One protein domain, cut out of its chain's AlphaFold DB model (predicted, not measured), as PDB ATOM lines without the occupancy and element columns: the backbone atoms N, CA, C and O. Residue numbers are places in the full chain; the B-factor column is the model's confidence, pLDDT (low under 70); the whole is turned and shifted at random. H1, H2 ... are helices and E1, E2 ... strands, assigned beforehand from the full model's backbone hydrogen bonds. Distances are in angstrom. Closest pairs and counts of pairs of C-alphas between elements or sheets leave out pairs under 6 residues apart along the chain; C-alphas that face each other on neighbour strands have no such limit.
ATOM      1  N   ASN A 127     -32.703  28.133 -11.523       72.62
ATOM      2  CA  ASN A 127     -32.010  29.375 -11.200       72.62
ATOM      3  C   ASN A 127     -32.606  29.987  -9.928       72.62
ATOM      4  O   ASN A 127     -33.819  29.942  -9.715       72.62
ATOM      5  N   ILE A 128     -31.763  30.579  -9.080       83.38
ATOM      6  CA  ILE A 128     -32.232  31.333  -7.916       83.38
ATOM      7  C   ILE A 128     -32.220  32.808  -8.270       83.38
ATOM      8  O   ILE A 128     -31.202  33.352  -8.689       83.38
ATOM      9  N   LYS A 129     -33.352  33.463  -8.044       85.81
ATOM     10  CA  LYS A 129     -33.487  34.907  -8.135       85.81
ATOM     11  C   LYS A 129     -33.663  35.480  -6.738       85.81
ATOM     12  O   LYS A 129     -34.583  35.085  -6.023       85.81
ATOM     13  N   VAL A 130     -32.780  36.386  -6.345       91.50
ATOM     14  CA  VAL A 130     -32.807  37.054  -5.046       91.50
ATOM     15  C   VAL A 130     -33.219  38.500  -5.237       91.50
ATOM     16  O   VAL A 130     -32.611  39.201  -6.033       91.50
ATOM     17  N   SER A 131     -34.215  38.948  -4.479       94.62
ATOM     18  CA  SER A 131     -34.647  40.345  -4.429       94.62
ATOM     19  C   SER A 131     -34.519  40.859  -2.991       94.62
ATOM     20  O   SER A 131     -35.018  40.218  -2.061       94.62
ATOM     21  N   ILE A 132     -33.861  41.997  -2.790       94.50
ATOM     22  CA  ILE A 132     -33.613  42.603  -1.474       94.50
ATOM     23  C   ILE A 132     -34.564  43.781  -1.283       94.50
ATOM     24  O   ILE A 132     -34.642  44.667  -2.128       94.50
ATOM     25  N   TYR A 133     -35.264  43.813  -0.152       94.62
ATOM     26  CA  TYR A 133     -36.213  44.861   0.202       94.62
ATOM     27  C   TYR A 133     -35.820  45.517   1.519       94.62
ATOM     28  O   TYR A 133     -35.583  44.823   2.514       94.62
ATOM     29  N   TYR A 134     -35.862  46.848   1.549       94.25
ATOM     30  CA  TYR A 134     -35.850  47.621   2.786       94.25
ATOM     31  C   TYR A 134     -37.231  48.206   3.020       94.25
ATOM     32  O   TYR A 134     -37.701  49.029   2.234       94.25
ATOM     33  N   HIS A 135     -37.904  47.761   4.081       88.69
ATOM     34  CA  HIS A 135     -39.272  48.171   4.400       88.69
ATOM     35  C   HIS A 135     -40.227  48.177   3.192       88.69
ATOM     36  O   HIS A 135     -40.806  49.213   2.842       88.69
ATOM     37  N   ASN A 136     -40.351  47.030   2.529       90.06
ATOM     38  CA  ASN A 136     -41.168  46.834   1.327       90.06
ATOM     39  C   ASN A 136     -40.713  47.583   0.058       90.06
ATOM     40  O   ASN A 136     -41.363  47.470  -0.977       90.06
ATOM     41  N   LYS A 137     -39.605  48.330   0.085       90.31
ATOM     42  CA  LYS A 137     -39.035  48.937  -1.124       90.31
ATOM     43  C   LYS A 137     -37.948  48.034  -1.686       90.31
ATOM     44  O   LYS A 137     -36.948  47.817  -1.003       90.31
ATOM     45  N   LEU A 138     -38.133  47.544  -2.910       92.38
ATOM     46  CA  LEU A 138     -37.106  46.803  -3.645       92.38
ATOM     47  C   LEU A 138     -35.857  47.678  -3.802       92.38
ATOM     48  O   LEU A 138     -35.966  48.831  -4.209       92.38
ATOM     49  N   GLN A 139     -34.700  47.131  -3.444       91.75
ATOM     50  CA  GLN A 139     -33.411  47.820  -3.497       91.75
ATOM     51  C   GLN A 139     -32.489  47.225  -4.548       91.75
ATOM     52  O   GLN A 139     -31.795  47.962  -5.237       91.75
ATOM     53  N   ASP A 140     -32.473  45.899  -4.652       87.31
ATOM     54  CA  ASP A 140     -31.619  45.195  -5.597       87.31
ATOM     55  C   ASP A 140     -32.203  43.825  -5.930       87.31
ATOM     56  O   ASP A 140     -33.008  43.265  -5.175       87.31
ATOM     57  N   GLU A 141     -31.799  43.297  -7.075       88.88
ATOM     58  CA  GLU A 141     -32.250  42.022  -7.593       88.88
ATOM     59  C   GLU A 141     -31.164  41.349  -8.435       88.88
ATOM     60  O   GLU A 141     -30.638  41.929  -9.381       88.88
ATOM     61  N   ALA A 142     -30.859  40.092  -8.122       76.81
ATOM     62  CA  ALA A 142     -29.792  39.344  -8.775       76.81
ATOM     63  C   ALA A 142     -30.171  37.877  -8.991       76.81
ATOM     64  O   ALA A 142     -30.849  37.259  -8.168       76.81
ATOM     65  N   GLU A 143     -29.687  37.288 -10.084       79.75
ATOM     66  CA  GLU A 143     -29.663  35.833 -10.244       79.75
ATOM     67  C   GLU A 143     -28.373  35.262  -9.664       79.75
ATOM     68  O   GLU A 143     -27.276  35.720  -9.991       79.75
ATOM     69  N   VAL A 144     -28.503  34.246  -8.815       76.38
ATOM     70  CA  VAL A 144     -27.393  33.701  -8.033       76.38
ATOM     71  C   VAL A 144     -27.390  32.180  -8.056       76.38
ATOM     72  O   VAL A 144     -28.432  31.536  -8.132       76.38
ATOM     73  N   ASN A 145     -26.200  31.592  -7.942       68.94
ATOM     74  CA  ASN A 145     -26.031  30.147  -7.755       68.94
ATOM     75  C   ASN A 145     -25.269  29.822  -6.463       68.94
ATOM     76  O   ASN A 145     -25.638  28.894  -5.747       68.94
ATOM     77  N   SER A 146     -24.233  30.605  -6.162       79.69
ATOM     78  CA  SER A 146     -23.442  30.558  -4.933       79.69
ATOM     79  C   SER A 146     -22.964  31.975  -4.636       79.69
ATOM     80  O   SER A 146     -22.251  32.567  -5.449       79.69
ATOM     81  N   CYS A 147     -23.415  32.561  -3.529       81.06
ATOM     82  CA  CYS A 147     -23.137  33.955  -3.216       81.06
ATOM     83  C   CYS A 147     -23.089  34.251  -1.712       81.06
ATOM     84  O   CYS A 147     -23.761  33.617  -0.900       81.06
ATOM     85  N   MET A 148     -22.278  35.243  -1.355       85.69
ATOM     86  CA  MET A 148     -22.134  35.797  -0.019       85.69
ATOM     87  C   MET A 148     -22.783  37.171   0.011       85.69
ATOM     88  O   MET A 148     -22.334  38.076  -0.683       85.69
ATOM     89  N   PHE A 149     -23.778  37.355   0.865       89.62
ATOM     90  CA  PHE A 149     -24.363  38.656   1.141       89.62
ATOM     91  C   PHE A 149     -23.666  39.302   2.338       89.62
ATOM     92  O   PHE A 149     -23.614  38.710   3.420       89.62
ATOM     93  N   THR A 150     -23.137  40.512   2.155       89.50
ATOM     94  CA  THR A 150     -22.452  41.297   3.199       89.50
ATOM     95  C   THR A 150     -22.649  42.790   2.946       89.50
ATOM     96  O   THR A 150     -22.829  43.198   1.806       89.50
ATOM     97  N   TYR A 151     -22.634  43.620   3.988       86.25
ATOM     98  CA  TYR A 151     -22.660  45.079   3.816       86.25
ATOM     99  C   TYR A 151     -21.246  45.668   3.761       86.25
ATOM    100  O   TYR A 151     -20.900  46.362   2.811       86.25
ATOM    101  N   ASN A 152     -20.397  45.300   4.727       78.19
ATOM    102  CA  ASN A 152     -19.002  45.735   4.773       78.19
ATOM    103  C   ASN A 152     -18.096  44.697   4.106       78.19
ATOM    104  O   ASN A 152     -18.181  43.496   4.404       78.19
ATOM    105  N   GLN A 153     -17.212  45.169   3.224       63.41
ATOM    106  CA  GLN A 153     -16.233  44.334   2.525       63.41
ATOM    107  C   GLN A 153     -15.016  43.969   3.392       63.41
ATOM    108  O   GLN A 153     -14.205  43.127   3.001       63.41
ATOM    109  N   GLU A 154     -14.901  44.544   4.590       49.16
ATOM    110  CA  GLU A 154     -13.792  44.279   5.503       49.16
ATOM    111  C   GLU A 154     -13.761  42.787   5.877       49.16
ATOM    112  O   GLU A 154     -14.664  42.286   6.556       49.16
ATOM    113  N   ASN A 155     -12.726  42.083   5.400       45.12
ATOM    114  CA  ASN A 155     -12.443  40.642   5.547       45.12
ATOM    115  C   ASN A 155     -13.029  39.675   4.492       45.12
ATOM    116  O   ASN A 155     -13.115  38.476   4.749       45.12
ATOM    117  N   CYS A 156     -13.375  40.127   3.278       44.56
ATOM    118  CA  CYS A 156     -13.839  39.216   2.206       44.56
ATOM    119  C   CYS A 156     -12.720  38.439   1.477       44.56
ATOM    120  O   CYS A 156     -13.017  37.599   0.631       44.56
ATOM    121  N   HIS A 157     -11.443  38.696   1.776       41.28
ATOM    122  CA  HIS A 157     -10.291  38.218   0.994       41.28
ATOM    123  C   HIS A 157     -10.002  36.701   1.058       41.28
ATOM    124  O   HIS A 157      -8.959  36.275   0.578       41.28
ATOM    125  N   GLN A 158     -10.876  35.877   1.648       42.06
ATOM    126  CA  GLN A 158     -10.538  34.493   2.031       42.06
ATOM    127  C   GLN A 158     -11.509  33.406   1.538       42.06
ATOM    128  O   GLN A 158     -11.292  32.231   1.818       42.06
ATOM    129  N   LEU A 159     -12.560  33.746   0.784       43.03
ATOM    130  CA  LEU A 159     -13.471  32.752   0.198       43.03
ATOM    131  C   LEU A 159     -13.377  32.804  -1.326       43.03
ATOM    132  O   LEU A 159     -14.177  33.442  -2.006       43.03
ATOM    133  N   HIS A 160     -12.346  32.152  -1.859       42.59
ATOM    134  CA  HIS A 160     -12.192  31.958  -3.296       42.59
ATOM    135  C   HIS A 160     -13.430  31.207  -3.837       42.59
ATOM    136  O   HIS A 160     -13.800  30.170  -3.287       42.59
ATOM    137  N   ASN A 161     -14.050  31.706  -4.916       49.09
ATOM    138  CA  ASN A 161     -15.233  31.132  -5.596       49.09
ATOM    139  C   ASN A 161     -16.596  31.336  -4.908       49.09
ATOM    140  O   ASN A 161     -17.439  30.447  -4.906       49.09
ATOM    141  N   VAL A 162     -16.831  32.495  -4.290       53.81
ATOM    142  CA  VAL A 162     -18.184  32.891  -3.879       53.81
ATOM    143  C   VAL A 162     -18.461  34.294  -4.405       53.81
ATOM    144  O   VAL A 162     -17.726  35.227  -4.087       53.81
ATOM    145  N   GLN A 163     -19.526  34.463  -5.198       67.50
ATOM    146  CA  GLN A 163     -19.953  35.792  -5.640       67.50
ATOM    147  C   GLN A 163     -20.333  36.629  -4.419       67.50
ATOM    148  O   GLN A 163     -21.284  36.303  -3.716       67.50
ATOM    149  N   VAL A 164     -19.629  37.725  -4.161       78.25
ATOM    150  CA  VAL A 164     -20.009  38.640  -3.083       78.25
ATOM    151  C   VAL A 164     -21.049  39.618  -3.619       78.25
ATOM    152  O   VAL A 164     -20.789  40.334  -4.582       78.25
ATOM    153  N   ILE A 165     -22.230  39.633  -3.006       82.56
ATOM    154  CA  ILE A 165     -23.289  40.603  -3.278       82.56
ATOM    155  C   ILE A 165     -23.348  41.552  -2.095       82.56
ATOM    156  O   ILE A 165     -23.572  41.147  -0.950       82.56
ATOM    157  N   GLN A 166     -23.108  42.824  -2.382       86.88
ATOM    158  CA  GLN A 166     -23.161  43.849  -1.364       86.88
ATOM    159  C   GLN A 166     -24.609  44.265  -1.128       86.88
ATOM    160  O   GLN A 166     -25.342  44.545  -2.073       86.88
ATOM    161  N   PHE A 167     -25.025  44.318   0.134       90.44
ATOM    162  CA  PHE A 167     -26.315  44.910   0.466       90.44
ATOM    163  C   PHE A 167     -26.338  46.398   0.066       90.44
ATOM    164  O   PHE A 167     -25.387  47.113   0.396       90.44
ATOM    165  N   PRO A 168     -27.406  46.890  -0.591       90.44
ATOM    166  CA  PRO A 168     -27.521  48.299  -0.972       90.44
ATOM    167  C   PRO A 168     -27.437  49.248   0.227       90.44
ATOM    168  O   PRO A 168     -27.873  48.900   1.329       90.44
ATOM    169  N   ASN A 169     -26.927  50.462   0.017       88.69
ATOM    170  CA  ASN A 169     -26.916  51.495   1.053       88.69
ATOM    171  C   ASN A 169     -28.366  51.948   1.364       88.69
ATOM    172  O   ASN A 169     -29.097  52.317   0.443       88.69
ATOM    173  N   PRO A 170     -28.810  51.927   2.637       89.06
ATOM    174  CA  PRO A 170     -30.159  52.336   3.020       89.06
ATOM    175  C   PRO A 170     -30.411  53.855   3.024       89.06
ATOM    176  O   PRO A 170     -31.517  54.252   3.377       89.06
ATOM    177  N   GLU A 171     -29.461  54.713   2.635       83.06
ATOM    178  CA  GLU A 171     -29.635  56.183   2.559       83.06
ATOM    179  C   GLU A 171     -30.826  56.644   1.700       83.06
ATOM    180  O   GLU A 171     -31.352  57.735   1.900       83.06
ATOM    181  N   VAL A 172     -31.314  55.796   0.791       77.75
ATOM    182  CA  VAL A 172     -32.515  56.053  -0.028       77.75
ATOM    183  C   VAL A 172     -33.813  56.038   0.811       77.75
ATOM    184  O   VAL A 172     -34.895  56.405   0.339       77.75
ATOM    185  N   LEU A 173     -33.757  55.589   2.069       82.00
ATOM    186  CA  LEU A 173     -34.891  55.628   2.990       82.00
ATOM    187  C   LEU A 173     -35.134  57.057   3.503       82.00
ATOM    188  O   LEU A 173     -34.217  57.788   3.845       82.00
ATOM    189  N   SER A 174     -36.405  57.439   3.627       78.25
ATOM    190  CA  SER A 174     -36.821  58.817   3.932       78.25
ATOM    191  C   SER A 174     -36.651  59.253   5.396       78.25
ATOM    192  O   SER A 174     -36.846  60.422   5.701       78.25
ATOM    193  N   ASP A 175     -36.366  58.330   6.316       87.06
ATOM    194  CA  ASP A 175     -36.343  58.576   7.765       87.06
ATOM    195  C   ASP A 175     -35.004  58.127   8.358       87.06
ATOM    196  O   ASP A 175     -34.643  56.949   8.277       87.06
ATOM    197  N   GLN A 176     -34.303  59.057   9.009       87.62
ATOM    198  CA  GLN A 176     -33.001  58.825   9.636       87.62
ATOM    199  C   GLN A 176     -33.019  57.692  10.670       87.62
ATOM    200  O   GLN A 176     -32.063  56.920  10.745       87.62
ATOM    201  N   LYS A 177     -34.107  57.521  11.436       88.69
ATOM    202  CA  LYS A 177     -34.205  56.411  12.401       88.69
ATOM    203  C   LYS A 177     -34.230  55.067  11.678       88.69
ATOM    204  O   LYS A 177     -33.555  54.125  12.088       88.69
ATOM    205  N   ARG A 178     -34.979  54.979  10.574       87.75
ATOM    206  CA  ARG A 178     -35.067  53.769   9.740       87.75
ATOM    207  C   ARG A 178     -33.736  53.453   9.071       87.75
ATOM    208  O   ARG A 178     -33.343  52.286   9.065       87.75
ATOM    209  N   VAL A 179     -33.024  54.473   8.589       90.62
ATOM    210  CA  VAL A 179     -31.652  54.336   8.074       90.62
ATOM    211  C   VAL A 179     -30.742  53.742   9.148       90.62
ATOM    212  O   VAL A 179     -30.136  52.699   8.915       90.62
ATOM    213  N   GLN A 180     -30.717  54.325  10.352       90.50
ATOM    214  CA  GLN A 180     -29.839  53.878  11.435       90.50
ATOM    215  C   GLN A 180     -30.107  52.425  11.851       90.50
ATOM    216  O   GLN A 180     -29.177  51.622  11.929       90.50
ATOM    217  N   HIS A 181     -31.373  52.056  12.069       90.94
ATOM    218  CA  HIS A 181     -31.736  50.679  12.419       90.94
ATOM    219  C   HIS A 181     -31.369  49.679  11.314       90.94
ATOM    220  O   HIS A 181     -30.896  48.578  11.611       90.94
ATOM    221  N   THR A 182     -31.558  50.060  10.048       92.81
ATOM    222  CA  THR A 182     -31.200  49.224   8.895       92.81
ATOM    223  C   THR A 182     -29.686  49.041   8.810       92.81
ATOM    224  O   THR A 182     -29.219  47.909   8.716       92.81
ATOM    225  N   LEU A 183     -28.904  50.117   8.952       92.81
ATOM    226  CA  LEU A 183     -27.439  50.064   8.981       92.81
ATOM    227  C   LEU A 183     -26.910  49.167  10.103       92.81
ATOM    228  O   LEU A 183     -26.014  48.360   9.867       92.81
ATOM    229  N   THR A 184     -27.466  49.251  11.316       92.88
ATOM    230  CA  THR A 184     -27.061  48.372  12.426       92.88
ATOM    231  C   THR A 184     -27.240  46.894  12.068       92.88
ATOM    232  O   THR A 184     -26.336  46.089  12.302       92.88
ATOM    233  N   ALA A 185     -28.373  46.528  11.465       93.81
ATOM    234  CA  ALA A 185     -28.627  45.153  11.045       93.81
ATOM    235  C   ALA A 185     -27.729  44.719   9.871       93.81
ATOM    236  O   ALA A 185     -27.229  43.594   9.885       93.81
ATOM    237  N   LEU A 186     -27.485  45.605   8.898       93.44
ATOM    238  CA  LEU A 186     -26.625  45.366   7.735       93.44
ATOM    239  C   LEU A 186     -25.159  45.145   8.116       93.44
ATOM    240  O   LEU A 186     -24.548  44.178   7.664       93.44
ATOM    241  N   ASN A 187     -24.610  45.975   9.005       91.75
ATOM    242  CA  ASN A 187     -23.240  45.835   9.512       91.75
ATOM    243  C   ASN A 187     -22.998  44.475  10.188       91.75
ATOM    244  O   ASN A 187     -21.903  43.920  10.125       91.75
ATOM    245  N   ALA A 188     -24.034  43.920  10.820       92.12
ATOM    246  CA  ALA A 188     -23.995  42.618  11.477       92.12
ATOM    247  C   ALA A 188     -24.376  41.443  10.549       92.12
ATOM    248  O   ALA A 188     -24.255  40.278  10.951       92.12
ATOM    249  N   ALA A 189     -24.877  41.716   9.339       92.88
ATOM    250  CA  ALA A 189     -25.398  40.716   8.415       92.88
ATOM    251  C   ALA A 189     -24.291  40.133   7.530       92.88
ATOM    252  O   ALA A 189     -23.656  40.834   6.746       92.88
ATOM    253  N   ARG A 190     -24.111  38.811   7.628       92.25
ATOM    254  CA  ARG A 190     -23.324  38.010   6.683       92.25
ATOM    255  C   ARG A 190     -23.999  36.669   6.449       92.25
ATOM    256  O   ARG A 190     -24.219  35.925   7.411       92.25
ATOM    257  N   LEU A 191     -24.328  36.372   5.196       94.06
ATOM    258  CA  LEU A 191     -25.073  35.177   4.804       94.06
ATOM    259  C   LEU A 191     -24.467  34.560   3.544       94.06
ATOM    260  O   LEU A 191     -24.392  35.221   2.518       94.06
ATOM    261  N   LEU A 192     -24.110  33.282   3.609       89.56
ATOM    262  CA  LEU A 192     -23.732  32.489   2.444       89.56
ATOM    263  C   LEU A 192     -24.959  31.706   1.955       89.56
ATOM    264  O   LEU A 192     -25.568  30.982   2.743       89.56
ATOM    265  N   LEU A 193     -25.305  31.843   0.676       89.12
ATOM    266  CA  LEU A 193     -26.409  31.150   0.011       89.12
ATOM    267  C   LEU A 193     -25.864  30.405  -1.208       89.12
ATOM    268  O   LEU A 193     -25.272  31.027  -2.089       89.12
ATOM    269  N   TYR A 194     -26.066  29.092  -1.284       81.94
ATOM    270  CA  TYR A 194     -25.523  28.297  -2.385       81.94
ATOM    271  C   TYR A 194     -26.352  27.056  -2.707       81.94
ATOM    272  O   TYR A 194     -27.137  26.570  -1.894       81.94
ATOM    273  N   GLN A 195     -26.153  26.529  -3.912       77.62
ATOM    274  CA  GLN A 195     -26.784  25.302  -4.388       77.62
ATOM    275  C   GLN A 195     -25.796  24.136  -4.381       77.62
ATOM    276  O   GLN A 195     -24.675  24.261  -4.873       77.62
ATOM    277  N   LYS A 196     -26.213  22.982  -3.852       74.31
ATOM    278  CA  LYS A 196     -25.411  21.748  -3.853       74.31
ATOM    279  C   LYS A 196     -26.318  20.529  -3.713       74.31
ATOM    280  O   LYS A 196     -27.218  20.542  -2.883       74.31
ATOM    281  N   ASN A 197     -26.041  19.470  -4.479       73.38
ATOM    282  CA  ASN A 197     -26.731  18.174  -4.394       73.38
ATOM    283  C   ASN A 197     -28.266  18.285  -4.466       73.38
ATOM    284  O   ASN A 197     -28.959  17.740  -3.617       73.38
ATOM    285  N   SER A 198     -28.796  19.032  -5.438       72.88
ATOM    286  CA  SER A 198     -30.247  19.250  -5.574       72.88
ATOM    287  C   SER A 198     -30.908  19.921  -4.354       72.88
ATOM    288  O   SER A 198     -32.117  19.815  -4.173       72.88
ATOM    289  N   ARG A 199     -30.146  20.686  -3.561       82.75
ATOM    290  CA  ARG A 199     -30.639  21.485  -2.428       82.75
ATOM    291  C   ARG A 199     -30.160  22.932  -2.497       82.75
ATOM    292  O   ARG A 199     -29.118  23.218  -3.099       82.75
ATOM    293  N   ILE A 200     -30.884  23.823  -1.818       87.44
ATOM    294  CA  ILE A 200     -30.429  25.185  -1.506       87.44
ATOM    295  C   ILE A 200     -30.044  25.246  -0.031       87.44
ATOM    296  O   ILE A 200     -30.833  24.900   0.851       87.44
ATOM    297  N   TRP A 201     -28.838  25.740   0.222       90.81
ATOM    298  CA  TRP A 201     -28.239  25.863   1.541       90.81
ATOM    299  C   TRP A 201     -28.049  27.325   1.911       90.81
ATOM    300  O   TRP A 201     -27.619  28.137   1.090       90.81
ATOM    301  N   ALA A 202     -28.313  27.641   3.175       95.12
ATOM    302  CA  ALA A 202     -28.011  28.927   3.777       95.12
ATOM    303  C   ALA A 202     -27.119  28.739   5.008       95.12
ATOM    304  O   ALA A 202     -27.367  27.878   5.852       95.12
ATOM    305  N   LYS A 203     -26.083  29.570   5.137       91.94
ATOM    306  CA  LYS A 203     -25.184  29.591   6.296       91.94
ATOM    307  C   LYS A 203     -25.027  31.017   6.801       91.94
ATOM    308  O   LYS A 203     -24.466  31.882   6.127       91.94
ATOM    309  N   ARG A 204     -25.513  31.269   8.016       95.31
ATOM    310  CA  ARG A 204     -25.397  32.571   8.682       95.31
ATOM    311  C   ARG A 204     -24.005  32.717   9.294       95.31
ATOM    312  O   ARG A 204     -23.686  32.026  10.254       95.31
ATOM    313  N   LEU A 205     -23.197  33.639   8.787       90.62
ATOM    314  CA  LEU A 205     -21.852  33.923   9.312       90.62
ATOM    315  C   LEU A 205     -21.852  35.131  10.265       90.62
ATOM    316  O   LEU A 205     -21.044  35.224  11.196       90.62
ATOM    317  N   GLY A 206     -22.803  36.044  10.058       89.88
ATOM    318  CA  GLY A 206     -22.966  37.265  10.839       89.88
ATOM    319  C   GLY A 206     -23.559  37.050  12.234       89.88
ATOM    320  O   GLY A 206     -24.079  35.981  12.581       89.88
ATOM    321  N   THR A 207     -23.489  38.103  13.045       93.69
ATOM    322  CA  THR A 207     -24.155  38.175  14.355       93.69
ATOM    323  C   THR A 207     -25.632  38.539  14.224       93.69
ATOM    324  O   THR A 207     -26.414  38.169  15.099       93.69
ATOM    325  N   CYS A 208     -26.035  39.174  13.117       95.50
ATOM    326  CA  CYS A 208     -27.435  39.447  12.809       95.50
ATOM    327  C   CYS A 208     -28.212  38.130  12.694       95.50
ATOM    328  O   CYS A 208     -27.819  37.228  11.950       95.50
ATOM    329  N   GLN A 209     -29.299  38.000  13.454       97.00
ATOM    330  CA  GLN A 209     -30.183  36.839  13.374       97.00
ATOM    331  C   GLN A 209     -30.894  36.824  12.020       97.00
ATOM    332  O   GLN A 209     -31.337  37.868  11.550       97.00
ATOM    333  N   VAL A 210     -31.018  35.651  11.401       98.00
ATOM    334  CA  VAL A 210     -31.694  35.500  10.108       98.00
ATOM    335  C   VAL A 210     -32.745  34.414  10.239       98.00
ATOM    336  O   VAL A 210     -32.415  33.273  10.554       98.00
ATOM    337  N   PHE A 211     -33.999  34.781  10.021       97.69
ATOM    338  CA  PHE A 211     -35.136  33.868  10.073       97.69
ATOM    339  C   PHE A 211     -35.579  33.536   8.658       97.69
ATOM    340  O   PHE A 211     -35.575  34.428   7.809       97.69
ATOM    341  N   HIS A 212     -35.978  32.294   8.406       97.06
ATOM    342  CA  HIS A 212     -36.487  31.882   7.104       97.06
ATOM    343  C   HIS A 212     -37.911  31.340   7.194       97.06
ATOM    344  O   HIS A 212     -38.291  30.729   8.187       97.06
ATOM    345  N   ALA A 213     -38.700  31.568   6.154       95.69
ATOM    346  CA  ALA A 213     -40.034  30.999   6.024       95.69
ATOM    347  C   ALA A 213     -40.396  30.858   4.548       95.69
ATOM    348  O   ALA A 213     -39.973  31.664   3.714       95.69
ATOM    349  N   PHE A 214     -41.189  29.846   4.231       94.69
ATOM    350  CA  PHE A 214     -41.824  29.736   2.922       94.69
ATOM    351  C   PHE A 214     -42.946  30.770   2.786       94.69
ATOM    352  O   PHE A 214     -43.560  31.153   3.780       94.69
ATOM    353  N   SER A 215     -43.227  31.240   1.568       91.81
ATOM    354  CA  SER A 215     -44.298  32.216   1.323       91.81
ATOM    355  C   SER A 215     -45.634  31.758   1.907       91.81
ATOM    356  O   SER A 215     -46.274  32.523   2.618       91.81
ATOM    357  N   LYS A 216     -46.002  30.495   1.688       89.75
ATOM    358  CA  LYS A 216     -47.257  29.906   2.176       89.75
ATOM    359  C   LYS A 216     -47.335  29.805   3.695       89.75
ATOM    360  O   LYS A 216     -48.427  29.822   4.249       89.75
ATOM    361  N   GLU A 217     -46.193  29.721   4.379       90.94
ATOM    362  CA  GLU A 217     -46.145  29.740   5.848       90.94
ATOM    363  C   GLU A 217     -46.487  31.127   6.403       90.94
ATOM    364  O   GLU A 217     -46.916  31.235   7.547       90.94
ATOM    365  N   LEU A 218     -46.315  32.179   5.599       90.25
ATOM    366  CA  LEU A 218     -46.586  33.566   5.975       90.25
ATOM    367  C   LEU A 218     -47.984  34.050   5.559       90.25
ATOM    368  O   LEU A 218     -48.355  35.165   5.918       90.25
ATOM    369  N   ASP A 219     -48.741  33.246   4.808       85.56
ATOM    370  CA  ASP A 219     -50.062  33.625   4.293       85.56
ATOM    371  C   ASP A 219     -51.186  33.428   5.326       85.56
ATOM    372  O   ASP A 219     -52.288  33.933   5.127       85.56
ATOM    373  N   ASN A 220     -50.931  32.718   6.433       83.06
ATOM    374  CA  ASN A 220     -51.916  32.503   7.494       83.06
ATOM    375  C   ASN A 220     -51.852  33.628   8.552       83.06
ATOM    376  O   ASN A 220     -50.918  33.648   9.354       83.06
ATOM    377  N   PRO A 221     -52.844  34.538   8.620       77.38
ATOM    378  CA  PRO A 221     -52.850  35.636   9.588       77.38
ATOM    379  C   PRO A 221     -53.292  35.203  10.993       77.38
ATOM    380  O   PRO A 221     -53.205  35.992  11.930       77.38
ATOM    381  N   SER A 222     -53.804  33.981  11.156       80.25
ATOM    382  CA  SER A 222     -54.387  33.505  12.415       80.25
ATOM    383  C   SER A 222     -53.385  32.795  13.324       80.25
ATOM    384  O   SER A 222     -53.697  32.545  14.486       80.25
ATOM    385  N   GLN A 223     -52.193  32.462  12.823       86.88
ATOM    386  CA  GLN A 223     -51.186  31.720  13.573       86.88
ATOM    387  C   GLN A 223     -49.787  32.249  13.269       86.88
ATOM    388  O   GLN A 223     -49.452  32.515  12.118       86.88
ATOM    389  N   ASP A 224     -48.954  32.374  14.306       86.38
ATOM    390  CA  ASP A 224     -47.551  32.721  14.106       86.38
ATOM    391  C   ASP A 224     -46.848  31.644  13.257       86.38
ATOM    392  O   ASP A 224     -46.982  30.445  13.540       86.38
ATOM    393  N   PRO A 225     -46.080  32.045  12.228       89.62
ATOM    394  CA  PRO A 225     -45.345  31.100  11.404       89.62
ATOM    395  C   PRO A 225     -44.256  30.394  12.223       89.62
ATOM    396  O   PRO A 225     -43.762  30.947  13.214       89.62
ATOM    397  N   PRO A 226     -43.809  29.198  11.795       87.81
ATOM    398  CA  PRO A 226     -42.720  28.496  12.457       87.81
ATOM    399  C   PRO A 226     -41.476  29.382  12.614       87.81
ATOM    400  O   PRO A 226     -40.977  29.977  11.656       87.81
ATOM    401  N   CYS A 227     -40.940  29.450  13.833       89.00
ATOM    402  CA  CYS A 227     -39.751  30.244  14.133       89.00
ATOM    403  C   CYS A 227     -38.481  29.508  13.674       89.00
ATOM    404  O   CYS A 227     -37.802  28.855  14.467       89.00
ATOM    405  N   LYS A 228     -38.154  29.598  12.381       94.69
ATOM    406  CA  LYS A 228     -36.969  28.945  11.808       94.69
ATOM    407  C   LYS A 228     -35.787  29.914  11.752       94.69
ATOM    408  O   LYS A 228     -35.609  30.667  10.795       94.69
ATOM    409  N   LEU A 229     -34.999  29.938  12.826       97.19
ATOM    410  CA  LEU A 229     -33.757  30.710  12.919       97.19
ATOM    411  C   LEU A 229     -32.604  29.937  12.269       97.19
ATOM    412  O   LEU A 229     -32.321  28.814  12.672       97.19
ATOM    413  N   LEU A 230     -31.872  30.573  11.351       96.94
ATOM    414  CA  LEU A 230     -30.610  30.035  10.843       96.94
ATOM    415  C   LEU A 230     -29.549  30.066  11.959       96.94
ATOM    416  O   LEU A 230     -29.197  31.163  12.428       96.94
ATOM    417  N   PRO A 231     -29.008  28.916  12.405       95.69
ATOM    418  CA  PRO A 231     -27.954  28.898  13.409       95.69
ATOM    419  C   PRO A 231     -26.658  29.494  12.848       95.69
ATOM    420  O   PRO A 231     -26.370  29.428  11.651       95.69
ATOM    421  N   ARG A 232     -25.857  30.116  13.718       94.12
ATOM    422  CA  ARG A 232     -24.595  30.733  13.293       94.12
ATOM    423  C   ARG A 232     -23.592  29.653  12.904       94.12
ATOM    424  O   ARG A 232     -23.396  28.715  13.663       94.12
ATOM    425  N   ASN A 233     -22.912  29.838  11.778       86.44
ATOM    426  CA  ASN A 233     -21.865  28.962  11.251       86.44
ATOM    427  C   ASN A 233     -22.308  27.518  10.962       86.44
ATOM    428  O   ASN A 233     -21.453  26.668  10.723       86.44
ATOM    429  N   VAL A 234     -23.616  27.258  10.899       90.44
ATOM    430  CA  VAL A 234     -24.190  25.955  10.545       90.44
ATOM    431  C   VAL A 234     -24.836  26.054   9.169       90.44
ATOM    432  O   VAL A 234     -25.557  27.009   8.878       90.44
ATOM    433  N   GLU A 235     -24.550  25.080   8.311       88.81
ATOM    434  CA  GLU A 235     -25.212  24.940   7.016       88.81
ATOM    435  C   GLU A 235     -26.627  24.416   7.241       88.81
ATOM    436  O   GLU A 235     -26.818  23.363   7.841       88.81
ATOM    437  N   THR A 236     -27.621  25.178   6.799       93.50
ATOM    438  CA  THR A 236     -29.035  24.835   6.952       93.50
ATOM    439  C   THR A 236     -29.649  24.673   5.574       93.50
ATOM    440  O   THR A 236     -29.557  25.580   4.743       93.50
ATOM    441  N   GLU A 237     -30.264  23.524   5.325       95.12
ATOM    442  CA  GLU A 237     -31.073  23.318   4.129       95.12
ATOM    443  C   GLU A 237     -32.327  24.189   4.222       95.12
ATOM    444  O   GLU A 237     -33.052  24.155   5.216       95.12
ATOM    445  N   ILE A 238     -32.581  24.981   3.182       95.81
ATOM    446  CA  ILE A 238     -33.779  25.822   3.095       95.81
ATOM    447  C   ILE A 238     -34.688  25.434   1.925       95.81
ATOM    448  O   ILE A 238     -35.805  25.940   1.848       95.81
ATOM    449  N   PHE A 239     -34.229  24.558   1.023       90.75
ATOM    450  CA  PHE A 239     -35.016  24.076  -0.114       90.75
ATOM    451  C   PHE A 239     -34.524  22.729  -0.656       90.75
ATOM    452  O   PHE A 239     -33.315  22.509  -0.766       90.75
ATOM    453  N   ASP A 240     -35.469  21.909  -1.116       85.25
ATOM    454  CA  ASP A 240     -35.249  20.618  -1.766       85.25
ATOM    455  C   ASP A 240     -35.838  20.599  -3.185       85.25
ATOM    456  O   ASP A 240     -37.059  20.612  -3.357       85.25
ATOM    457  N   TYR A 241     -34.983  20.519  -4.213       79.75
ATOM    458  CA  TYR A 241     -35.441  20.436  -5.602       79.75
ATOM    459  C   TYR A 241     -36.140  19.116  -5.924       79.75
ATOM    460  O   TYR A 241     -37.047  19.104  -6.754       79.75
ATOM    461  N   GLU A 242     -35.755  18.006  -5.298       79.06
ATOM    462  CA  GLU A 242     -36.369  16.704  -5.552       79.06
ATOM    463  C   GLU A 242     -37.771  16.645  -4.955       79.06
ATOM    464  O   GLU A 242     -38.710  16.232  -5.637       79.06
ATOM    465  N   GLN A 243     -37.934  17.108  -3.712       82.44
ATOM    466  CA  GLN A 243     -39.256  17.264  -3.103       82.44
ATOM    467  C   GLN A 243     -40.117  18.231  -3.904       82.44
ATOM    468  O   GLN A 243     -41.256  17.894  -4.216       82.44
ATOM    469  N   PHE A 244     -39.575  19.379  -4.311       80.81
ATOM    470  CA  PHE A 244     -40.297  20.322  -5.158       80.81
ATOM    471  C   PHE A 244     -40.784  19.678  -6.465       80.81
ATOM    472  O   PHE A 244     -41.945  19.841  -6.830       80.81
ATOM    473  N   CYS A 245     -39.930  18.916  -7.156       76.31
ATOM    474  CA  CYS A 245     -40.307  18.214  -8.385       76.31
ATOM    475  C   CYS A 245     -41.411  17.175  -8.153       76.31
ATOM    476  O   CYS A 245     -42.332  17.094  -8.966       76.31
ATOM    477  N   ARG A 246     -41.333  16.401  -7.059       80.19
ATOM    478  CA  ARG A 246     -42.379  15.431  -6.687       80.19
ATOM    479  C   ARG A 246     -43.705  16.134  -6.421       80.19
ATOM    480  O   ARG A 246     -44.700  15.817  -7.057       80.19
ATOM    481  N   GLU A 247     -43.695  17.162  -5.577       80.38
ATOM    482  CA  GLU A 247     -44.898  17.927  -5.244       80.38
ATOM    483  C   GLU A 247     -45.495  18.652  -6.460       80.38
ATOM    484  O   GLU A 247     -46.709  18.846  -6.542       80.38
ATOM    485  N   LEU A 248     -44.656  19.059  -7.417       78.88
ATOM    486  CA  LEU A 248     -45.109  19.653  -8.670       78.88
ATOM    487  C   LEU A 248     -45.772  18.616  -9.586       78.88
ATOM    488  O   LEU A 248     -46.760  18.944 -10.244       78.88
ATOM    489  N   ALA A 249     -45.256  17.385  -9.624       74.31
ATOM    490  CA  ALA A 249     -45.889  16.277 -10.336       74.31
ATOM    491  C   ALA A 249     -47.246  15.922  -9.706       74.31
ATOM    492  O   ALA A 249     -48.241  15.871 -10.422       74.31
ATOM    493  N   ASP A 250     -47.315  15.817  -8.376       79.44
ATOM    494  CA  ASP A 250     -48.564  15.554  -7.648       79.44
ATOM    495  C   ASP A 250     -49.622  16.637  -7.907       79.44
ATOM    496  O   ASP A 250     -50.804  16.342  -8.073       79.44
ATOM    497  N   PHE A 251     -49.208  17.907  -7.967       78.31
ATOM    498  CA  PHE A 251     -50.103  19.013  -8.313       78.31
ATOM    499  C   PHE A 251     -50.614  18.916  -9.756       78.31
ATOM    500  O   PHE A 251     -51.806  19.100  -9.992       78.31
ATOM    501  N   ARG A 252     -49.739  18.592 -10.718       76.44
ATOM    502  CA  ARG A 252     -50.123  18.381 -12.124       76.44
ATOM    503  C   ARG A 252     -51.123  17.232 -12.271       76.44
ATOM    504  O   ARG A 252     -52.061  17.347 -13.051       76.44
ATOM    505  N   ASP A 253     -50.930  16.158 -11.513       81.81
ATOM    506  CA  ASP A 253     -51.738  14.937 -11.590       81.81
ATOM    507  C   ASP A 253     -52.996  15.002 -10.692       81.81
ATOM    508  O   ASP A 253     -53.680  14.000 -10.483       81.81
ATOM    509  N   GLY A 254     -53.309  16.183 -10.139       84.06
ATOM    510  CA  GLY A 254     -54.499  16.432  -9.319       84.06
ATOM    511  C   GLY A 254     -54.467  15.799  -7.922       84.06
ATOM    512  O   GLY A 254     -55.447  15.891  -7.187       84.06
ATOM    513  N   GLN A 255     -53.347  15.194  -7.522       86.25
ATOM    514  CA  GLN A 255     -53.157  14.572  -6.206       86.25
ATOM    515  C   GLN A 255     -52.965  15.611  -5.090       86.25
ATOM    516  O   GLN A 255     -53.082  15.300  -3.904       86.25
ATOM    517  N   ARG A 256     -52.697  16.870  -5.454       84.94
ATOM    518  CA  ARG A 256     -52.517  17.984  -4.520       84.94
ATOM    519  C   ARG A 256     -53.379  19.182  -4.910       84.94
ATOM    520  O   ARG A 256     -53.427  19.575  -6.067       84.94
ATOM    521  N   ARG A 257     -53.995  19.831  -3.912       84.94
ATOM    522  CA  ARG A 257     -54.894  20.991  -4.109       84.94
ATOM    523  C   ARG A 257     -54.191  22.302  -4.468       84.94
ATOM    524  O   ARG A 257     -54.825  23.209  -4.990       84.94
ATOM    525  N   SER A 258     -52.911  22.453  -4.130       83.12
ATOM    526  CA  SER A 258     -52.160  23.684  -4.395       83.12
ATOM    527  C   SER A 258     -50.735  23.375  -4.830       83.12
ATOM    528  O   SER A 258     -50.169  22.371  -4.403       83.12
ATOM    529  N   SER A 259     -50.143  24.257  -5.638       80.75
ATOM    530  CA  SER A 259     -48.762  24.107  -6.107       80.75
ATOM    531  C   SER A 259     -47.772  23.953  -4.940       80.75
ATOM    532  O   SER A 259     -48.046  24.433  -3.838       80.75
ATOM    533  N   PRO A 260     -46.592  23.354  -5.122       83.00
ATOM    534  CA  PRO A 260     -45.518  23.513  -4.144       83.00
ATOM    535  C   PRO A 260     -45.126  24.987  -3.979       83.00
ATOM    536  O   PRO A 260     -45.355  25.815  -4.872       83.00
ATOM    537  N   ASP A 261     -44.557  25.327  -2.822       87.00
ATOM    538  CA  ASP A 261     -43.934  26.635  -2.636       87.00
ATOM    539  C   ASP A 261     -42.556  26.655  -3.308       87.00
ATOM    540  O   ASP A 261     -41.829  25.666  -3.323       87.00
ATOM    541  N   TYR A 262     -42.211  27.793  -3.886       84.94
ATOM    542  CA  TYR A 262     -40.952  28.042  -4.587       84.94
ATOM    543  C   TYR A 262     -40.354  29.402  -4.191       84.94
ATOM    544  O   TYR A 262     -39.408  29.882  -4.817       84.94
ATOM    545  N   THR A 263     -40.928  30.069  -3.185       91.88
ATOM    546  CA  THR A 263     -40.452  31.352  -2.669       91.88
ATOM    547  C   THR A 263     -40.153  31.231  -1.181       91.88
ATOM    548  O   THR A 263     -41.022  30.891  -0.383       91.88
ATOM    549  N   ILE A 264     -38.924  31.571  -0.808       95.75
ATOM    550  CA  ILE A 264     -38.461  31.620   0.577       95.75
ATOM    551  C   ILE A 264     -38.161  33.073   0.922       95.75
ATOM    552  O   ILE A 264     -37.549  33.798   0.137       95.75
ATOM    553  N   TYR A 265     -38.559  33.502   2.109       97.31
ATOM    554  CA  TYR A 265     -38.199  34.800   2.655       97.31
ATOM    555  C   TYR A 265     -37.167  34.630   3.758       97.31
ATOM    556  O   TYR A 265     -37.371  33.844   4.678       97.31
ATOM    557  N   LEU A 266     -36.084  35.401   3.682       97.81
ATOM    558  CA  LEU A 266     -35.090  35.550   4.736       97.81
ATOM    559  C   LEU A 266     -35.239  36.941   5.354       97.81
ATOM    560  O   LEU A 266     -35.165  37.951   4.657       97.81
ATOM    561  N   CYS A 267     -35.462  36.998   6.660       97.25
ATOM    562  CA  CYS A 267     -35.663  38.237   7.400       97.25
ATOM    563  C   CYS A 267     -34.503  38.463   8.370       97.25
ATOM    564  O   CYS A 267     -34.217  37.612   9.218       97.25
ATOM    565  N   PHE A 268     -33.829  39.606   8.238       97.19
ATOM    566  CA  PHE A 268     -32.633  39.933   9.014       97.19
ATOM    567  C   PHE A 268     -33.006  40.783  10.232       97.19
ATOM    568  O   PHE A 268     -33.699  41.793  10.127       97.19
ATOM    569  N   GLY A 269     -32.556  40.354  11.408       94.75
ATOM    570  CA  GLY A 269     -32.737  41.042  12.687       94.75
ATOM    571  C   GLY A 269     -34.147  40.962  13.279       94.75
ATOM    572  O   GLY A 269     -34.360  41.430  14.395       94.75
ATOM    573  N   GLN A 270     -35.119  40.377  12.573       94.31
ATOM    574  CA  GLN A 270     -36.513  40.316  13.015       94.31
ATOM    575  C   GLN A 270     -37.141  38.956  12.715       94.31
ATOM    576  O   GLN A 270     -36.945  38.395  11.642       94.31
ATOM    577  N   ARG A 271     -37.956  38.461  13.647       94.38
ATOM    578  CA  ARG A 271     -38.787  37.269  13.444       94.38
ATOM    579  C   ARG A 271     -40.051  37.594  12.647       94.38
ATOM    580  O   ARG A 271     -40.548  38.729  12.680       94.38
ATOM    581  N   PHE A 272     -40.598  36.596  11.964       94.06
ATOM    582  CA  PHE A 272     -41.950  36.665  11.412       94.06
ATOM    583  C   PHE A 272     -42.984  36.509  12.535       94.06
ATOM    584  O   PHE A 272     -42.727  35.807  13.508       94.06
ATOM    585  N   THR A 273     -44.105  37.221  12.423       91.69
ATOM    586  CA  THR A 273     -45.219  37.188  13.384       91.69
ATOM    587  C   THR A 273     -46.516  37.424  12.622       91.69
ATOM    588  O   THR A 273     -46.523  38.219  11.686       91.69
ATOM    589  N   ALA A 274     -47.611  36.803  13.040       88.19
ATOM    590  CA  ALA A 274     -48.939  37.001  12.467       88.19
ATOM    591  C   ALA A 274     -49.414  38.457  12.613       88.19
ATOM    592  O   ALA A 274     -50.037  39.022  11.721       88.19
ATOM    593  N   SER A 275     -49.029  39.114  13.712       87.19
ATOM    594  CA  SER A 275     -49.381  40.510  14.003       87.19
ATOM    595  C   SER A 275     -48.730  41.546  13.084       87.19
ATOM    596  O   SER A 275     -49.155  42.702  13.076       87.19
ATOM    597  N   LYS A 276     -47.662  41.188  12.355       88.62
ATOM    598  CA  LYS A 276     -46.919  42.128  11.505       88.62
ATOM    599  C   LYS A 276     -46.599  41.496  10.154       88.62
ATOM    600  O   LYS A 276     -45.802  40.553  10.121       88.62
ATOM    601  N   PRO A 277     -47.114  42.059   9.047       90.12
ATOM    602  CA  PRO A 277     -46.892  41.506   7.719       90.12
ATOM    603  C   PRO A 277     -45.398  41.493   7.362       90.12
ATOM    604  O   PRO A 277     -44.598  42.279   7.882       90.12
ATOM    605  N   LYS A 278     -44.993  40.593   6.461       90.75
ATOM    606  CA  LYS A 278     -43.591  40.472   6.014       90.75
ATOM    607  C   LYS A 278     -43.074  41.755   5.353       90.75
ATOM    608  O   LYS A 278     -41.895  42.077   5.450       90.75
ATOM    609  N   GLU A 279     -43.964  42.540   4.763       90.94
ATOM    610  CA  GLU A 279     -43.683  43.829   4.138       90.94
ATOM    611  C   GLU A 279     -43.254  44.888   5.173       90.94
ATOM    612  O   GLU A 279     -42.555  45.843   4.842       90.94
ATOM    613  N   SER A 280     -43.595  44.706   6.456       90.81
ATOM    614  CA  SER A 280     -43.178  45.625   7.521       90.81
ATOM    615  C   SER A 280     -41.742  45.389   8.006       90.81
ATOM    616  O   SER A 280     -41.284  46.107   8.900       90.81
ATOM    617  N   LYS A 281     -41.059  44.341   7.527       92.88
ATOM    618  CA  LYS A 281     -39.726  43.966   8.011       92.88
ATOM    619  C   LYS A 281     -38.666  44.944   7.497       92.88
ATOM    620  O   LYS A 281     -38.774  45.476   6.393       92.88
ATOM    621  N   LEU A 282     -37.654  45.188   8.327       92.56
ATOM    622  CA  LEU A 282     -36.558  46.123   8.067       92.56
ATOM    623  C   LEU A 282     -35.792  45.713   6.813       92.56
ATOM    624  O   LEU A 282     -35.719  46.486   5.866       92.56
ATOM    625  N   ILE A 283     -35.276  44.483   6.808       95.94
ATOM    626  CA  ILE A 283     -34.512  43.902   5.708       95.94
ATOM    627  C   ILE A 283     -35.118  42.538   5.401       95.94
ATOM    628  O   ILE A 283     -35.043  41.609   6.215       95.94
ATOM    629  N   LEU A 284     -35.716  42.430   4.220       97.19
ATOM    630  CA  LEU A 284     -36.331  41.210   3.728       97.19
ATOM    631  C   LEU A 284     -35.655  40.809   2.423       97.19
ATOM    632  O   LEU A 284     -35.606  41.583   1.474       97.19
ATOM    633  N   MET A 285     -35.157  39.586   2.360       97.31
ATOM    634  CA  MET A 285     -34.615  38.998   1.147       97.31
ATOM    635  C   MET A 285     -35.581  37.928   0.654       97.31
ATOM    636  O   MET A 285     -35.915  36.994   1.380       97.31
ATOM    637  N   LYS A 286     -36.040  38.065  -0.586       96.62
ATOM    638  CA  LYS A 286     -36.903  37.102  -1.265       96.62
ATOM    639  C   LYS A 286     -36.047  36.227  -2.164       96.62
ATOM    640  O   LYS A 286     -35.462  36.721  -3.118       96.62
ATOM    641  N   VAL A 287     -36.012  34.935  -1.876       94.06
ATOM    642  CA  VAL A 287     -35.327  33.910  -2.659       94.06
ATOM    643  C   VAL A 287     -36.387  33.169  -3.467       94.06
ATOM    644  O   VAL A 287     -37.195  32.426  -2.914       94.06
ATOM    645  N   ARG A 288     -36.430  33.405  -4.777       88.94
ATOM    646  CA  ARG A 288     -37.381  32.773  -5.694       88.94
ATOM    647  C   ARG A 288     -36.664  31.729  -6.537       88.94
ATOM    648  O   ARG A 288     -35.759  32.058  -7.303       88.94
ATOM    649  N   ILE A 289     -37.122  30.490  -6.439       81.62
ATOM    650  CA  ILE A 289     -36.705  29.411  -7.323       81.62
ATOM    651  C   ILE A 289     -37.410  29.605  -8.663       81.62
ATOM    652  O   ILE A 289     -38.636  29.706  -8.737       81.62
ATOM    653  N   SER A 290     -36.617  29.694  -9.720       69.69
ATOM    654  CA  SER A 290     -37.080  29.791 -11.096       69.69
ATOM    655  C   SER A 290     -36.619  28.560 -11.870       69.69
ATOM    656  O   SER A 290     -35.615  27.928 -11.541       69.69
ATOM    657  N   VAL A 291     -37.403  28.188 -12.876       62.69
ATOM    658  CA  VAL A 291     -37.089  27.077 -13.774       62.69
ATOM    659  C   VAL A 291     -36.855  27.673 -15.146       62.69
ATOM    660  O   VAL A 291     -37.744  28.323 -15.698       62.69
ATOM    661  N   SER A 292     -35.668  27.462 -15.701       47.72
ATOM    662  CA  SER A 292     -35.387  27.867 -17.074       47.72
ATOM    663  C   SER A 292     -35.989  26.850 -18.062       47.72
ATOM    664  O   SER A 292     -35.870  25.636 -17.887       47.72
ATOM    665  N   GLY A 293     -36.690  27.336 -19.095       45.84
ATOM    666  CA  GLY A 293     -37.284  26.514 -20.163       45.84
ATOM    667  C   GLY A 293     -38.773  26.145 -20.005       45.84
ATOM    668  O   GLY A 293     -39.499  26.676 -19.169       45.84
TER     669      GLY A 293
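What this domain is: This is residues 127 to 293 of the 320 residues of the protein "IRF tryptophan pentad repeat domain-containing protein" of Pseudonaja textilis (UniProt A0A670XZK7). Two strongly twisted sheets of five strands each lie face to face as a sandwich, their strands nearly in line. Helix H1 lies at one end of the strands and helix H3 at the opposite end, and the longest axis runs from one to the other. The 167 printed residues hold ten named strands and three named helices, in the order E1 E2 E3 E4 H1 E5 E6 E7 H2 E8 H3 E9 E10, and the class is mixed. One sheet runs E2 E1 E10 E9 E7, antiparallel; the other runs E4 E3 E5 E6 E8, mixed. The whole is compact, with a radius of gyration of the C-alphas of 16.3 A and spans of 51 by 41 by 29 A.

How they stand to each other: E1, residues 127 to 134, and E2, residues 137 to 144, form a hairpin, with N 130 and O 142 2.8 A apart. E3, residues 146 to 150, belongs to the other sheet. E4, residues 163 to 166, is parallel to E3 at 28 degrees, with N 165 and O 148 2.8 A apart. H1, residues 176 to 187, only grazes the sheet of E1, with its residues 178 to 186; the closest C-alphas of H1 and E1, those of Thr 182 and Tyr 134, are 7.8 A apart. E5, residues 190 to 196, is antiparallel to E3, with N 147 and O 193 2.8 A apart, and forms a hairpin with E6, residues 199 to 204, with N 201 and O 194 2.8 A apart. E7, residues 210 to 214, is an edge strand of E1's sheet. H2, residues 215 to 218, is on that sheet, over none of its strands, at a height of 4.2 A, only just above its level. E8, residues 235 to 240, is antiparallel to E6, with N 202 and O 236 2.9 A apart. H3, residues 241 to 252, is on neither sheet. E9, residues 263 to 268, is antiparallel to E7, with N 265 and O 213 2.8 A apart. E10, residues 283 to 291, forms a hairpin with E9, with N 266 and O 285 2.8 A apart, and is antiparallel to E1, with N 129 and O 288 2.9 A apart. The facing parts of the sandwich are 9.7 A centre to centre. Every O i to N i+4 pair is within hydrogen-bond range in H1 and H3; H2 is too short for one.

Where its parts are: E1 begins at C-alpha 127, (-32.010, 29.375, -11.200), and spans 23.3 A; E2 spans 20.4 A and E5 19.5 A. H1, from C-alpha 176 at (-33.001, 58.825, 9.636), and H3 each span 16.2 A. E10 spans 25.9 A, ending at C-alpha 291, (-37.089, 27.077, -13.774).

The domain as a whole: The C-alphas farthest apart, of Gln 176 and Asp 253, are 52.2 A apart. The printed part has no cut. The links E3 to E4, H2 to E8 and E9 to E10 are long. The mean pLDDT of the printed part is 84.8; residue 145, residues 153 to 163 and residues 290 to 293 are under 70.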